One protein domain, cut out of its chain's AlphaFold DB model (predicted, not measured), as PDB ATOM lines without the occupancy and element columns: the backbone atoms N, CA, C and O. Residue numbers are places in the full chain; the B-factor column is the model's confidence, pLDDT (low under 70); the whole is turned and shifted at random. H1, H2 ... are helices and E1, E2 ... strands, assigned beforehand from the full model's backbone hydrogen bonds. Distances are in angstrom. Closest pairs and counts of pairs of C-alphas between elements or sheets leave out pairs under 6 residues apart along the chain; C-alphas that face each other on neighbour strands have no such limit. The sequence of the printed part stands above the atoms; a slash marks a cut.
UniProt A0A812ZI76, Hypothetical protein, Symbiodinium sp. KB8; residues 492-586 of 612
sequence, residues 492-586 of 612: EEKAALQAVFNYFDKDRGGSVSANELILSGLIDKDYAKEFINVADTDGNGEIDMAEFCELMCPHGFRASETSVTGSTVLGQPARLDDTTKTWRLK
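What this domain is: This is residues 492 to 586 of the 612 residues of the protein "Hypothetical protein" of Symbiodinium sp. KB8 (UniProt A0A812ZI76). A small three-stranded sheet, E1 to E3, makes one end of the long axis, and a group of four steeply angled helices makes the rest, with H1 packed on H4 and H2 packed on H3. H4 lies near the middle, and the unnamed stretch 552 to 564 leads from it to the sheet. The printed part has 95 residues, with four named helices followed by three named strands along the chain. The sheet's order is E1, E2, E3, antiparallel throughout, and the class is mixed, helices and strands. The whole is compact, with a radius of gyration of the C-alphas of 14.2 A and spans of 42 by 28 by 24 A.

Where its parts are: Look first at the sheet: E1 is residues 565 to 567, 7.3 A long; E2 is residues 573 to 577, 12.9 A; and E3 is residues 582 to 585, 10.2 A, ending at C-alpha 585 at (119.687, 137.731, 125.675). Then find C-alpha 492 at (112.822, 163.442, 125.918), where H1 begins; it runs 19.0 A to residue 504. H2 covers residues 514 to 519, 8.7 A, H3 residues 525 to 535, 15.7 A, and H4 residues 545 to 551, 10.0 A, from C-alpha 545 at (127.381, 159.869, 130.566).

How they stand to each other: E1, E2 and E3 form a meander, each strand the antiparallel neighbour of the one before, through two hairpins. Between E1 and E2, at 140 degrees, find N 574 and O 566 within hydrogen-bond range at 2.8 A; between E2 and E3, at 147 degrees, find N 575 and O 584 at 2.8 A. H4 is only just on the sheet, with 5 pairs of C-alphas within 10 A, and only grazes it with residues 550 to 551. H1 and H4 touch at the C-alphas of Leu 497 and Cys 549, their closest, 6.3 A apart; their lines are only just about perpendicular, at 70.2 degrees. H3 and H4 only just touch, with 3 pairs of C-alphas within 8 A; the closest, Ala 535 and Glu 547, are 6.1 A apart. H2 and H3 touch at a steep tilt of 50 degrees, opposite ways; their closest C-alphas, Ala 514 and Ala 528, are 5.7 A apart. H1 and H3 are apart. Residues 511 to 512 pair antiparallel with 543 to 544. Every O i to N i+4 pair is within hydrogen-bond range in H1, H2 and H4, and 6 of 7 are in H3.

The domain as a whole: Look to Gly 521 and Thr 580 for the two C-alphas farthest apart, 43.7 A. The printed part has no cut. The link from H4 to E1, 13 residues, is long. The mean pLDDT of the printed part is 84.0, and no printed residue is under 70.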
ATOM      1  N   GLU A 492     113.324 162.778 124.707       86.31
ATOM      2  CA  GLU A 492     112.822 163.442 125.918       86.31
ATOM      3  C   GLU A 492     113.256 162.710 127.198       86.31
ATOM      4  O   GLU A 492     113.790 163.328 128.118       86.31
ATOM      5  N   GLU A 493     113.112 161.381 127.235       85.81
ATOM      6  CA  GLU A 493     113.558 160.546 128.358       85.81
ATOM      7  C   GLU A 493     115.086 160.531 128.467       85.81
ATOM      8  O   GLU A 493     115.638 160.662 129.560       85.81
ATOM      9  N   LYS A 494     115.790 160.483 127.329       86.19
ATOM     10  CA  LYS A 494     117.249 160.622 127.298       86.19
ATOM     11  C   LYS A 494     117.708 161.981 127.836       86.19
ATOM     12  O   LYS A 494     118.662 162.032 128.607       86.19
ATOM     13  N   ALA A 495     117.027 163.072 127.480       86.00
ATOM     14  CA  ALA A 495     117.331 164.400 128.013       86.00
ATOM     15  C   ALA A 495     117.067 164.494 129.527       86.00
ATOM     16  O   ALA A 495     117.815 165.169 130.234       86.00
ATOM     17  N   ALA A 496     116.058 163.783 130.048       86.25
ATOM     18  CA  ALA A 496     115.836 163.673 131.488       86.25
ATOM     19  C   ALA A 496     116.995 162.938 132.190       86.25
ATOM     20  O   ALA A 496     117.510 163.451 133.181       86.25
ATOM     21  N   LEU A 497     117.473 161.807 131.650       86.81
ATOM     22  CA  LEU A 497     118.652 161.105 132.187       86.81
ATOM     23  C   LEU A 497     119.919 161.977 132.156       86.81
ATOM     24  O   LEU A 497     120.672 161.998 133.125       86.81
ATOM     25  N   GLN A 498     120.120 162.766 131.097       87.56
ATOM     26  CA  GLN A 498     121.227 163.728 131.014       87.56
ATOM     27  C   GLN A 498     121.106 164.858 132.050       87.56
ATOM     28  O   GLN A 498     122.103 165.267 132.641       87.56
ATOM     29  N   ALA A 499     119.895 165.361 132.309       86.88
ATOM     30  CA  ALA A 499     119.663 166.372 133.342       86.88
ATOM     31  C   ALA A 499     119.929 165.831 134.759       86.88
ATOM     32  O   ALA A 499     120.434 166.566 135.605       86.88
ATOM     33  N   VAL A 500     119.629 164.551 134.998       86.69
ATOM     34  CA  VAL A 500     119.976 163.839 136.234       86.69
ATOM     35  C   VAL A 500     121.487 163.663 136.364       86.69
ATOM     36  O   VAL A 500     122.030 163.959 137.423       86.69
ATOM     37  N   PHE A 501     122.180 163.224 135.310       87.56
ATOM     38  CA  PHE A 501     123.641 163.102 135.327       87.56
ATOM     39  C   PHE A 501     124.297 164.431 135.727       87.56
ATOM     40  O   PHE A 501     125.060 164.474 136.684       87.56
ATOM     41  N   ASN A 502     123.878 165.538 135.102       88.00
ATOM     42  CA  ASN A 502     124.347 166.899 135.405       88.00
ATOM     43  C   ASN A 502     123.990 167.409 136.823       88.00
ATOM     44  O   ASN A 502     124.396 168.510 137.197       88.00
ATOM     45  N   TYR A 503     123.168 166.680 137.587       85.00
ATOM     46  CA  TYR A 503     122.902 166.947 139.005       85.00
ATOM     47  C   TYR A 503     123.864 166.174 139.929       85.00
ATOM     48  O   TYR A 503     124.173 166.648 141.027       85.00
ATOM     49  N   PHE A 504     124.338 165.005 139.488       83.69
ATOM     50  CA  PHE A 504     125.350 164.208 140.184       83.69
ATOM     51  C   PHE A 504     126.772 164.703 139.901       83.69
ATOM     52  O   PHE A 504     127.520 164.882 140.859       83.69
ATOM     53  N   ASP A 505     127.098 164.964 138.631       88.38
ATOM     54  CA  ASP A 505     128.341 165.590 138.165       88.38
ATOM     55  C   ASP A 505     128.363 167.063 138.616       88.38
ATOM     56  O   ASP A 505     127.742 167.948 138.012       88.38
ATOM     57  N   LYS A 506     129.008 167.316 139.759       83.56
ATOM     58  CA  LYS A 506     129.017 168.634 140.416       83.56
ATOM     59  C   LYS A 506     130.205 169.475 139.990       83.56
ATOM     60  O   LYS A 506     130.093 170.706 140.001       83.56
ATOM     61  N   ASP A 507     131.329 168.844 139.662       86.12
ATOM     62  CA  ASP A 507     132.528 169.541 139.195       86.12
ATOM     63  C   ASP A 507     132.545 169.780 137.674       86.12
ATOM     64  O   ASP A 507     133.280 170.656 137.206       86.12
ATOM     65  N   ARG A 508     131.622 169.142 136.938       85.12
ATOM     66  CA  ARG A 508     131.472 169.165 135.475       85.12
ATOM     67  C   ARG A 508     132.616 168.462 134.752       85.12
ATOM     68  O   ARG A 508     132.995 168.885 133.655       85.12
ATOM     69  N   GLY A 509     133.156 167.407 135.360       83.19
ATOM     70  CA  GLY A 509     134.165 166.530 134.773       83.19
ATOM     71  C   GLY A 509     133.661 165.751 133.554       83.19
ATOM     72  O   GLY A 509     134.461 165.404 132.686       83.19
ATOM     73  N   GLY A 510     132.345 165.532 133.434       85.38
ATOM     74  CA  GLY A 510     131.751 164.679 132.398       85.38
ATOM     75  C   GLY A 510     131.726 163.188 132.761       85.38
ATOM     76  O   GLY A 510     131.282 162.371 131.952       85.38
ATOM     77  N   SER A 511     132.157 162.861 133.977       88.12
ATOM     78  CA  SER A 511     132.074 161.568 134.656       88.12
ATOM     79  C   SER A 511     131.469 161.782 136.050       88.12
ATOM     80  O   SER A 511     131.472 162.894 136.572       88.12
ATOM     81  N   VAL A 512     130.906 160.734 136.651       87.25
ATOM     82  CA  VAL A 512     130.382 160.759 138.023       87.25
ATOM     83  C   VAL A 512     131.236 159.853 138.898       87.25
ATOM     84  O   VAL A 512     131.251 158.631 138.737       87.25
ATOM     85  N   SER A 513     131.937 160.457 139.855       87.62
ATOM     86  CA  SER A 513     132.839 159.749 140.762       87.62
ATOM     87  C   SER A 513     132.117 159.132 141.972       87.62
ATOM     88  O   SER A 513     131.038 159.562 142.395       87.62
ATOM     89  N   ALA A 514     132.766 158.162 142.632       85.06
ATOM     90  CA  ALA A 514     132.261 157.560 143.874       85.06
ATOM     91  C   ALA A 514     131.940 158.607 144.949       85.06
ATOM     92  O   ALA A 514     130.954 158.493 145.679       85.06
ATOM     93  N   ASN A 515     132.785 159.637 145.045       84.56
ATOM     94  CA  ASN A 515     132.644 160.696 146.033       84.56
ATOM     95  C   ASN A 515     131.415 161.564 145.754       84.56
ATOM     96  O   ASN A 515     130.737 161.955 146.699       84.56
ATOM     97  N   GLU A 516     131.087 161.835 144.493       84.69
ATOM     98  CA  GLU A 516     129.914 162.632 144.125       84.69
ATOM     99  C   GLU A 516     128.602 161.891 144.364       84.69
ATOM    100  O   GLU A 516     127.662 162.480 144.903       84.69
ATOM    101  N   LEU A 517     128.570 160.583 144.089       82.38
ATOM    102  CA  LEU A 517     127.450 159.717 144.465       82.38
ATOM    103  C   LEU A 517     127.202 159.753 145.980       82.38
ATOM    104  O   LEU A 517     126.062 159.935 146.406       82.38
ATOM    105  N   ILE A 518     128.256 159.686 146.798       83.44
ATOM    106  CA  ILE A 518     128.151 159.822 148.263       83.44
ATOM    107  C   ILE A 518     127.697 161.242 148.653       83.44
ATOM    108  O   ILE A 518     126.816 161.416 149.494       83.44
ATOM    109  N   LEU A 519     128.256 162.281 148.022       79.56
ATOM    110  CA  LEU A 519     127.921 163.691 148.266       79.56
ATOM    111  C   LEU A 519     126.535 164.100 147.737       79.56
ATOM    112  O   LEU A 519     126.090 165.220 148.005       79.56
ATOM    113  N   SER A 520     125.849 163.246 146.976       76.81
ATOM    114  CA  SER A 520     124.432 163.417 146.633       76.81
ATOM    115  C   SER A 520     123.502 163.111 147.816       76.81
ATOM    116  O   SER A 520     122.375 163.595 147.847       76.81
ATOM    117  N   GLY A 521     123.975 162.329 148.797       71.06
ATOM    118  CA  GLY A 521     123.175 161.851 149.926       71.06
ATOM    119  C   GLY A 521     122.211 160.704 149.592       71.06
ATOM    120  O   GLY A 521     121.435 160.317 150.460       71.06
ATOM    121  N   LEU A 522     122.247 160.163 148.367       71.62
ATOM    122  CA  LEU A 522     121.377 159.062 147.926       71.62
ATOM    123  C   LEU A 522     121.997 157.663 148.110       71.62
ATOM    124  O   LEU A 522     121.271 156.673 148.037       71.62
ATOM    125  N   ILE A 523     123.318 157.562 148.313       78.69
ATOM    126  CA  ILE A 523     124.054 156.287 148.370       78.69
ATOM    127  C   ILE A 523     125.150 156.342 149.448       78.69
ATOM    128  O   ILE A 523     125.949 157.278 149.479       78.69
ATOM    129  N   ASP A 524     125.230 155.316 150.301       82.56
ATOM    130  CA  ASP A 524     126.321 155.158 151.273       82.56
ATOM    131  C   ASP A 524     127.647 154.724 150.623       82.56
ATOM    132  O   ASP A 524     127.691 154.175 149.520       82.56
ATOM    133  N   LYS A 525     128.759 154.913 151.347       80.38
ATOM    134  CA  LYS A 525     130.129 154.669 150.848       80.38
ATOM    135  C   LYS A 525     130.386 153.261 150.314       80.38
ATOM    136  O   LYS A 525     131.215 153.104 149.418       80.38
ATOM    137  N   ASP A 526     129.726 152.260 150.883       80.25
ATOM    138  CA  ASP A 526     129.922 150.864 150.497       80.25
ATOM    139  C   ASP A 526     129.108 150.534 149.235       80.25
ATOM    140  O   ASP A 526     129.659 150.004 148.268       80.25
ATOM    141  N   TYR A 527     127.852 150.994 149.164       80.62
ATOM    142  CA  TYR A 527     127.008 150.854 147.975       80.62
ATOM    143  C   TYR A 527     127.494 151.679 146.775       80.62
ATOM    144  O   TYR A 527     127.321 151.242 145.641       80.62
ATOM    145  N   ALA A 528     128.136 152.834 146.987       82.81
ATOM    146  CA  ALA A 528     128.679 153.648 145.896       82.81
ATOM    147  C   ALA A 528     129.777 152.907 145.109       82.81
ATOM    148  O   ALA A 528     129.849 153.024 143.888       82.81
ATOM    149  N   LYS A 529     130.592 152.090 145.791       82.06
ATOM    150  CA  LYS A 529     131.614 151.248 145.148       82.06
ATOM    151  C   LYS A 529     130.999 150.077 144.391       82.06
ATOM    152  O   LYS A 529     131.404 149.806 143.270       82.06
ATOM    153  N   GLU A 530     130.022 149.391 144.989       82.94
ATOM    154  CA  GLU A 530     129.294 148.314 144.303       82.94
ATOM    155  C   GLU A 530     128.565 148.825 143.058       82.94
ATOM    156  O   GLU A 530     128.529 148.137 142.044       82.94
ATOM    157  N   PHE A 531     128.005 150.033 143.126       82.25
ATOM    158  CA  PHE A 531     127.321 150.675 142.012       82.25
ATOM    159  C   PHE A 531     128.272 150.992 140.853       82.25
ATOM    160  O   PHE A 531     127.969 150.620 139.722       82.25
ATOM    161  N   ILE A 532     129.439 151.586 141.134       85.00
ATOM    162  CA  ILE A 532     130.476 151.821 140.116       85.00
ATOM    163  C   ILE A 532     130.939 150.498 139.513       85.00
ATOM    164  O   ILE A 532     130.836 150.343 138.310       85.00
ATOM    165  N   ASN A 533     131.282 149.490 140.323       84.50
ATOM    166  CA  ASN A 533     131.700 148.165 139.833       84.50
ATOM    167  C   ASN A 533     130.669 147.444 138.927       84.50
ATOM    168  O   ASN A 533     130.995 146.413 138.337       84.50
ATOM    169  N   VAL A 534     129.414 147.906 138.876       82.31
ATOM    170  CA  VAL A 534     128.338 147.367 138.024       82.31
ATOM    171  C   VAL A 534     128.072 148.243 136.790       82.31
ATOM    172  O   VAL A 534     127.526 147.739 135.809       82.31
ATOM    173  N   ALA A 535     128.426 149.527 136.848       82.94
ATOM    174  CA  ALA A 535     128.178 150.530 135.815       82.94
ATOM    175  C   ALA A 535     129.408 150.787 134.928       82.94
ATOM    176  O   ALA A 535     129.282 150.814 133.705       82.94
ATOM    177  N   ASP A 536     130.568 150.926 135.569       87.44
ATOM    178  CA  ASP A 536     131.890 151.088 134.969       87.44
ATOM    179  C   ASP A 536     132.213 149.858 134.109       87.44
ATOM    180  O   ASP A 536     132.367 148.732 134.599       87.44
ATOM    181  N   THR A 537     132.224 150.074 132.798       81.06
ATOM    182  CA  THR A 537     132.396 149.047 131.772       81.06
ATOM    183  C   THR A 537     133.787 149.115 131.139       81.06
ATOM    184  O   THR A 537     134.263 148.095 130.629       81.06
ATOM    185  N   ASP A 538     134.459 150.271 131.181       84.19
ATOM    186  CA  ASP A 538     135.832 150.442 130.683       84.19
ATOM    187  C   ASP A 538     136.924 150.227 131.760       84.19
ATOM    188  O   ASP A 538     138.080 149.946 131.422       84.19
ATOM    189  N   GLY A 539     136.545 150.243 133.041       84.44
ATOM    190  CA  GLY A 539     137.398 150.049 134.211       84.44
ATOM    191  C   GLY A 539     138.082 151.320 134.724       84.44
ATOM    192  O   GLY A 539     139.119 151.201 135.390       84.44
ATOM    193  N   ASN A 540     137.587 152.516 134.388       86.00
ATOM    194  CA  ASN A 540     138.216 153.789 134.756       86.00
ATOM    195  C   ASN A 540     137.983 154.215 136.226       86.00
ATOM    196  O   ASN A 540     138.754 155.027 136.746       86.00
ATOM    197  N   GLY A 541     137.014 153.615 136.930       84.50
ATOM    198  CA  GLY A 541     136.691 153.884 138.339       84.50
ATOM    199  C   GLY A 541     135.676 155.011 138.584       84.50
ATOM    200  O   GLY A 541     135.387 155.338 139.741       84.50
ATOM    201  N   GLU A 542     135.131 155.587 137.519       88.00
ATOM    202  CA  GLU A 542     134.071 156.593 137.478       88.00
ATOM    203  C   GLU A 542     132.955 156.090 136.536       88.00
ATOM    204  O   GLU A 542     133.029 154.977 136.024       88.00
ATOM    205  N   ILE A 543     131.869 156.849 136.362       88.50
ATOM    206  CA  ILE A 543     130.770 156.473 135.453       88.50
ATOM    207  C   ILE A 543     130.583 157.586 134.431       88.50
ATOM    208  O   ILE A 543     130.260 158.714 134.812       88.50
ATOM    209  N   ASP A 544     130.751 157.291 133.145       90.38
ATOM    210  CA  ASP A 544     130.549 158.285 132.091       90.38
ATOM    211  C   ASP A 544     129.052 158.516 131.770       90.38
ATOM    212  O   ASP A 544     128.145 157.816 132.234       90.38
ATOM    213  N   MET A 545     128.756 159.546 130.972       87.25
ATOM    214  CA  MET A 545     127.381 159.869 130.566       87.25
ATOM    215  C   MET A 545     126.690 158.730 129.786       87.25
ATOM    216  O   MET A 545     125.464 158.593 129.853       87.25
ATOM    217  N   ALA A 546     127.429 157.935 129.008       85.75
ATOM    218  CA  ALA A 546     126.884 156.827 128.231       85.75
ATOM    219  C   ALA A 546     126.569 155.622 129.129       85.75
ATOM    220  O   ALA A 546     125.448 155.117 129.070       85.75
ATOM    221  N   GLU A 547     127.493 155.233 130.005       87.81
ATOM    222  CA  GLU A 547     127.337 154.189 131.022       87.81
ATOM    223  C   GLU A 547     126.185 154.511 131.977       87.81
ATOM    224  O   GLU A 547     125.321 153.667 132.218       87.81
ATOM    225  N   PHE A 548     126.084 155.762 132.443       86.88
ATOM    226  CA  PHE A 548     124.954 156.209 133.256       86.88
ATOM    227  C   PHE A 548     123.619 156.075 132.507       86.88
ATOM    228  O   PHE A 548     122.629 155.609 133.076       86.88
ATOM    229  N   CYS A 549     123.578 156.445 131.221       86.38
ATOM    230  CA  CYS A 549     122.377 156.285 130.400       86.38
ATOM    231  C   CYS A 549     122.038 154.811 130.113       86.38
ATOM    232  O   CYS A 549     120.855 154.490 130.016       86.38
ATOM    233  N   GLU A 550     123.026 153.919 129.966       85.25
ATOM    234  CA  GLU A 550     122.814 152.471 129.804       85.25
ATOM    235  C   GLU A 550     122.303 151.824 131.095       85.25
ATOM    236  O   GLU A 550     121.345 151.050 131.055       85.25
ATOM    237  N   LEU A 551     122.866 152.204 132.243       84.44
ATOM    238  CA  LEU A 551     122.478 151.710 133.563       84.44
ATOM    239  C   LEU A 551     121.075 152.173 133.990       84.44
ATOM    240  O   LEU A 551     120.317 151.395 134.567       84.44
ATOM    241  N   MET A 552     120.728 153.432 133.706       84.44
ATOM    242  CA  MET A 552     119.424 154.026 134.036       84.44
ATOM    243  C   MET A 552     118.370 153.824 132.935       84.44
ATOM    244  O   MET A 552     117.280 154.394 133.015       84.44
ATOM    245  N   CYS A 553     118.669 153.040 131.895       86.12
ATOM    246  CA  CYS A 553     117.747 152.819 130.787       86.12
ATOM    247  C   CYS A 553     116.514 152.006 131.243       86.12
ATOM    248  O   CYS A 553     116.675 150.907 131.780       86.12
ATOM    249  N   PRO A 554     115.277 152.489 131.011       82.81
ATOM    250  CA  PRO A 554     114.066 151.731 131.304       82.81
ATOM    251  C   PRO A 554     114.012 150.369 130.595       82.81
ATOM    252  O   PRO A 554     114.472 150.197 129.462       82.81
ATOM    253  N   HIS A 555     113.376 149.389 131.244       85.25
ATOM    254  CA  HIS A 555     113.127 148.079 130.643       85.25
ATOM    255  C   HIS A 555     112.366 148.214 129.313       85.25
ATOM    256  O   HIS A 555     111.421 148.991 129.196       85.25
ATOM    257  N   GLY A 556     112.765 147.430 128.312       82.69
ATOM    258  CA  GLY A 556     112.228 147.504 126.953       82.69
ATOM    259  C   GLY A 556     113.013 148.397 125.996       82.69
ATOM    260  O   GLY A 556     112.729 148.334 124.804       82.69
ATOM    261  N   PHE A 557     113.996 149.170 126.465       87.38
ATOM    262  CA  PHE A 557     114.755 150.114 125.639       87.38
ATOM    263  C   PHE A 557     116.266 149.827 125.613       87.38
ATOM    264  O   PHE A 557     116.786 148.961 126.326       87.38
ATOM    265  N   ARG A 558     116.969 150.569 124.749       89.38
ATOM    266  CA  ARG A 558     118.426 150.777 124.773       89.38
ATOM    267  C   ARG A 558     118.753 152.272 124.792       89.38
ATOM    268  O   ARG A 558     118.042 153.070 124.180       89.38
ATOM    269  N   ALA A 559     119.846 152.661 125.447       86.69
ATOM    270  CA  ALA A 559     120.155 154.069 125.725       86.69
ATOM    271  C   ALA A 559     120.507 154.918 124.488       86.69
ATOM    272  O   ALA A 559     120.361 156.145 124.482       86.69
ATOM    273  N   SER A 560     121.007 154.285 123.424       84.50
ATOM    274  CA  SER A 560     121.387 154.968 122.187       84.50
ATOM    275  C   SER A 560     121.294 154.049 120.968       84.50
ATOM    276  O   SER A 560     121.149 152.831 121.085       84.50
ATOM    277  N   GLU A 561     121.380 154.624 119.768       82.50
ATOM    278  CA  GLU A 561     121.382 153.835 118.535       82.50
ATOM    279  C   GLU A 561     122.626 152.942 118.413       82.50
ATOM    280  O   GLU A 561     122.501 151.817 117.926       82.50
ATOM    281  N   THR A 562     123.768 153.418 118.924       83.31
ATOM    282  CA  THR A 562     125.080 152.749 118.963       83.31
ATOM    283  C   THR A 562     125.278 151.819 120.160       83.31
ATOM    284  O   THR A 562     126.267 151.092 120.190       83.31
ATOM    285  N   SER A 563     124.375 151.840 121.145       84.44
ATOM    286  CA  SER A 563     124.454 150.978 122.326       84.44
ATOM    287  C   SER A 563     124.345 149.507 121.923       84.44
ATOM    288  O   SER A 563     123.432 149.113 121.190       84.44
ATOM    289  N   VAL A 564     125.293 148.702 122.404       85.25
ATOM    290  CA  VAL A 564     125.350 147.246 122.187       85.25
ATOM    291  C   VAL A 564     124.636 146.463 123.292       85.25
ATOM    292  O   VAL A 564     124.563 145.236 123.224       85.25
ATOM    293  N   THR A 565     124.094 147.158 124.291       86.62
ATOM    294  CA  THR A 565     123.341 146.626 125.429       86.62
ATOM    295  C   THR A 565     121.906 147.163 125.416       86.62
ATOM    296  O   THR A 565     121.547 148.082 124.681       86.62
ATOM    297  N   GLY A 566     121.023 146.536 126.186       88.31
ATOM    298  CA  GLY A 566     119.642 146.981 126.346       88.31
ATOM    299  C   GLY A 566     118.826 145.960 127.121       88.31
ATOM    300  O   GLY A 566     119.360 144.946 127.574       88.31
ATOM    301  N   SER A 567     117.525 146.197 127.244       87.00
ATOM    302  CA  SER A 567     116.616 145.293 127.955       87.00
ATOM    303  C   SER A 567     115.398 144.929 127.114       87.00
ATOM    304  O   SER A 567     114.874 145.751 126.365       87.00
ATOM    305  N   THR A 568     114.896 143.703 127.259       86.31
ATOM    306  CA  THR A 568     113.580 143.330 126.718       86.31
ATOM    307  C   THR A 568     112.460 144.020 127.499       86.31
ATOM    308  O   THR A 568     112.671 144.509 128.608       86.31
ATOM    309  N   VAL A 569     111.237 144.017 126.954       80.06
ATOM    310  CA  VAL A 569     110.034 144.556 127.626       80.06
ATOM    311  C   VAL A 569     109.762 143.866 128.975       80.06
ATOM    312  O   VAL A 569     109.171 144.461 129.868       80.06
ATOM    313  N   LEU A 570     110.241 142.630 129.153       80.25
ATOM    314  CA  LEU A 570     110.164 141.873 130.411       80.25
ATOM    315  C   LEU A 570     111.343 142.151 131.365       80.25
ATOM    316  O   LEU A 570     111.505 141.448 132.358       80.25
ATOM    317  N   GLY A 571     112.196 143.129 131.049       79.25
ATOM    318  CA  GLY A 571     113.371 143.500 131.836       79.25
ATOM    319  C   GLY A 571     114.545 142.524 131.758       79.25
ATOM    320  O   GLY A 571     115.470 142.616 132.558       79.25
ATOM    321  N   GLN A 572     114.544 141.587 130.804       84.38
ATOM    322  CA  GLN A 572     115.671 140.671 130.636       84.38
ATOM    323  C   GLN A 572     116.813 141.381 129.895       84.38
ATOM    324  O   GLN A 572     116.556 141.984 128.847       84.38
ATOM    325  N   PRO A 573     118.069 141.292 130.369       85.06
ATOM    326  CA  PRO A 573     119.192 141.953 129.723       85.06
ATOM    327  C   PRO A 573     119.470 141.335 128.350       85.06
ATOM    328  O   PRO A 573     119.509 140.111 128.190       85.06
ATOM    329  N   ALA A 574     119.707 142.188 127.361       88.00
ATOM    330  CA  ALA A 574     120.006 141.839 125.982       88.00
ATOM    331  C   ALA A 574     121.299 142.519 125.508       88.00
ATOM    332  O   ALA A 574     121.719 143.551 126.030       88.00
ATOM    333  N   ARG A 575     121.931 141.919 124.501       88.56
ATOM    334  CA  ARG A 575     123.134 142.414 123.832       88.56
ATOM    335  C   ARG A 575     123.050 142.213 122.325       88.56
ATOM    336  O   ARG A 575     122.420 141.261 121.860       88.56
ATOM    337  N   LEU A 576     123.718 143.067 121.567       85.12
ATOM    338  CA  LEU A 576     123.990 142.835 120.154       85.12
ATOM    339  C   LEU A 576     125.109 141.787 120.020       85.12
ATOM    340  O   LEU A 576     126.145 141.892 120.668       85.12
ATOM    341  N   ASP A 577     124.891 140.750 119.211       81.25
ATOM    342  CA  ASP A 577     125.904 139.733 118.901       81.25
ATOM    343  C   ASP A 577     126.595 140.092 117.580       81.25
ATOM    344  O   ASP A 577     125.973 140.040 116.515       81.25
ATOM    345  N   ASP A 578     127.877 140.460 117.646       75.44
ATOM    346  CA  ASP A 578     128.671 140.908 116.491       75.44
ATOM    347  C   ASP A 578     128.762 139.864 115.369       75.44
ATOM    348  O   ASP A 578     128.864 140.218 114.191       75.44
ATOM    349  N   THR A 579     128.696 138.573 115.716       72.31
ATOM    350  CA  THR A 579     128.840 137.469 114.755       72.31
ATOM    351  C   THR A 579     127.600 137.345 113.880       72.31
ATOM    352  O   THR A 579     127.699 137.105 112.676       72.31
ATOM    353  N   THR A 580     126.414 137.498 114.475       70.19
ATOM    354  CA  THR A 580     125.134 137.352 113.767       70.19
ATOM    355  C   THR A 580     124.489 138.682 113.392       70.19
ATOM    356  O   THR A 580     123.533 138.678 112.616       70.19
ATOM    357  N   LYS A 581     124.983 139.803 113.933       79.31
ATOM    358  CA  LYS A 581     124.370 141.141 113.875       79.31
ATOM    359  C   LYS A 581     122.909 141.144 114.339       79.31
ATOM    360  O   LYS A 581     122.071 141.863 113.798       79.31
ATOM    361  N   THR A 582     122.593 140.320 115.339       81.88
ATOM    362  CA  THR A 582     121.249 140.230 115.925       81.88
ATOM    363  C   THR A 582     121.288 140.422 117.427       81.88
ATOM    364  O   THR A 582     122.241 140.013 118.084       81.88
ATOM    365  N   TRP A 583     120.219 140.987 117.975       84.56
ATOM    366  CA  TRP A 583     120.045 141.127 119.415       84.56
ATOM    367  C   TRP A 583     119.693 139.786 120.052       84.56
ATOM    368  O   TRP A 583     118.856 139.046 119.532       84.56
ATOM    369  N   ARG A 584     120.353 139.463 121.164       84.44
ATOM    370  CA  ARG A 584     120.225 138.202 121.901       84.44
ATOM    371  C   ARG A 584     120.210 138.482 123.402       84.44
ATOM    372  O   ARG A 584     120.786 139.474 123.838       84.44
ATOM    373  N   LEU A 585     119.595 137.625 124.211       82.62
ATOM    374  CA  LEU A 585     119.687 137.731 125.675       82.62
ATOM    375  C   LEU A 585     121.159 137.683 126.144       82.62
ATOM    376  O   LEU A 585     121.991 137.003 125.542       82.62
ATOM    377  N   LYS A 586     121.510 138.404 127.217       79.12
ATOM    378  CA  LYS A 586     122.896 138.498 127.727       79.12
ATOM    379  C   LYS A 586     123.445 137.131 128.155       79.12
ATOM    380  O   LYS A 586     124.606 136.831 127.894       79.12
TER     381      LYS A 586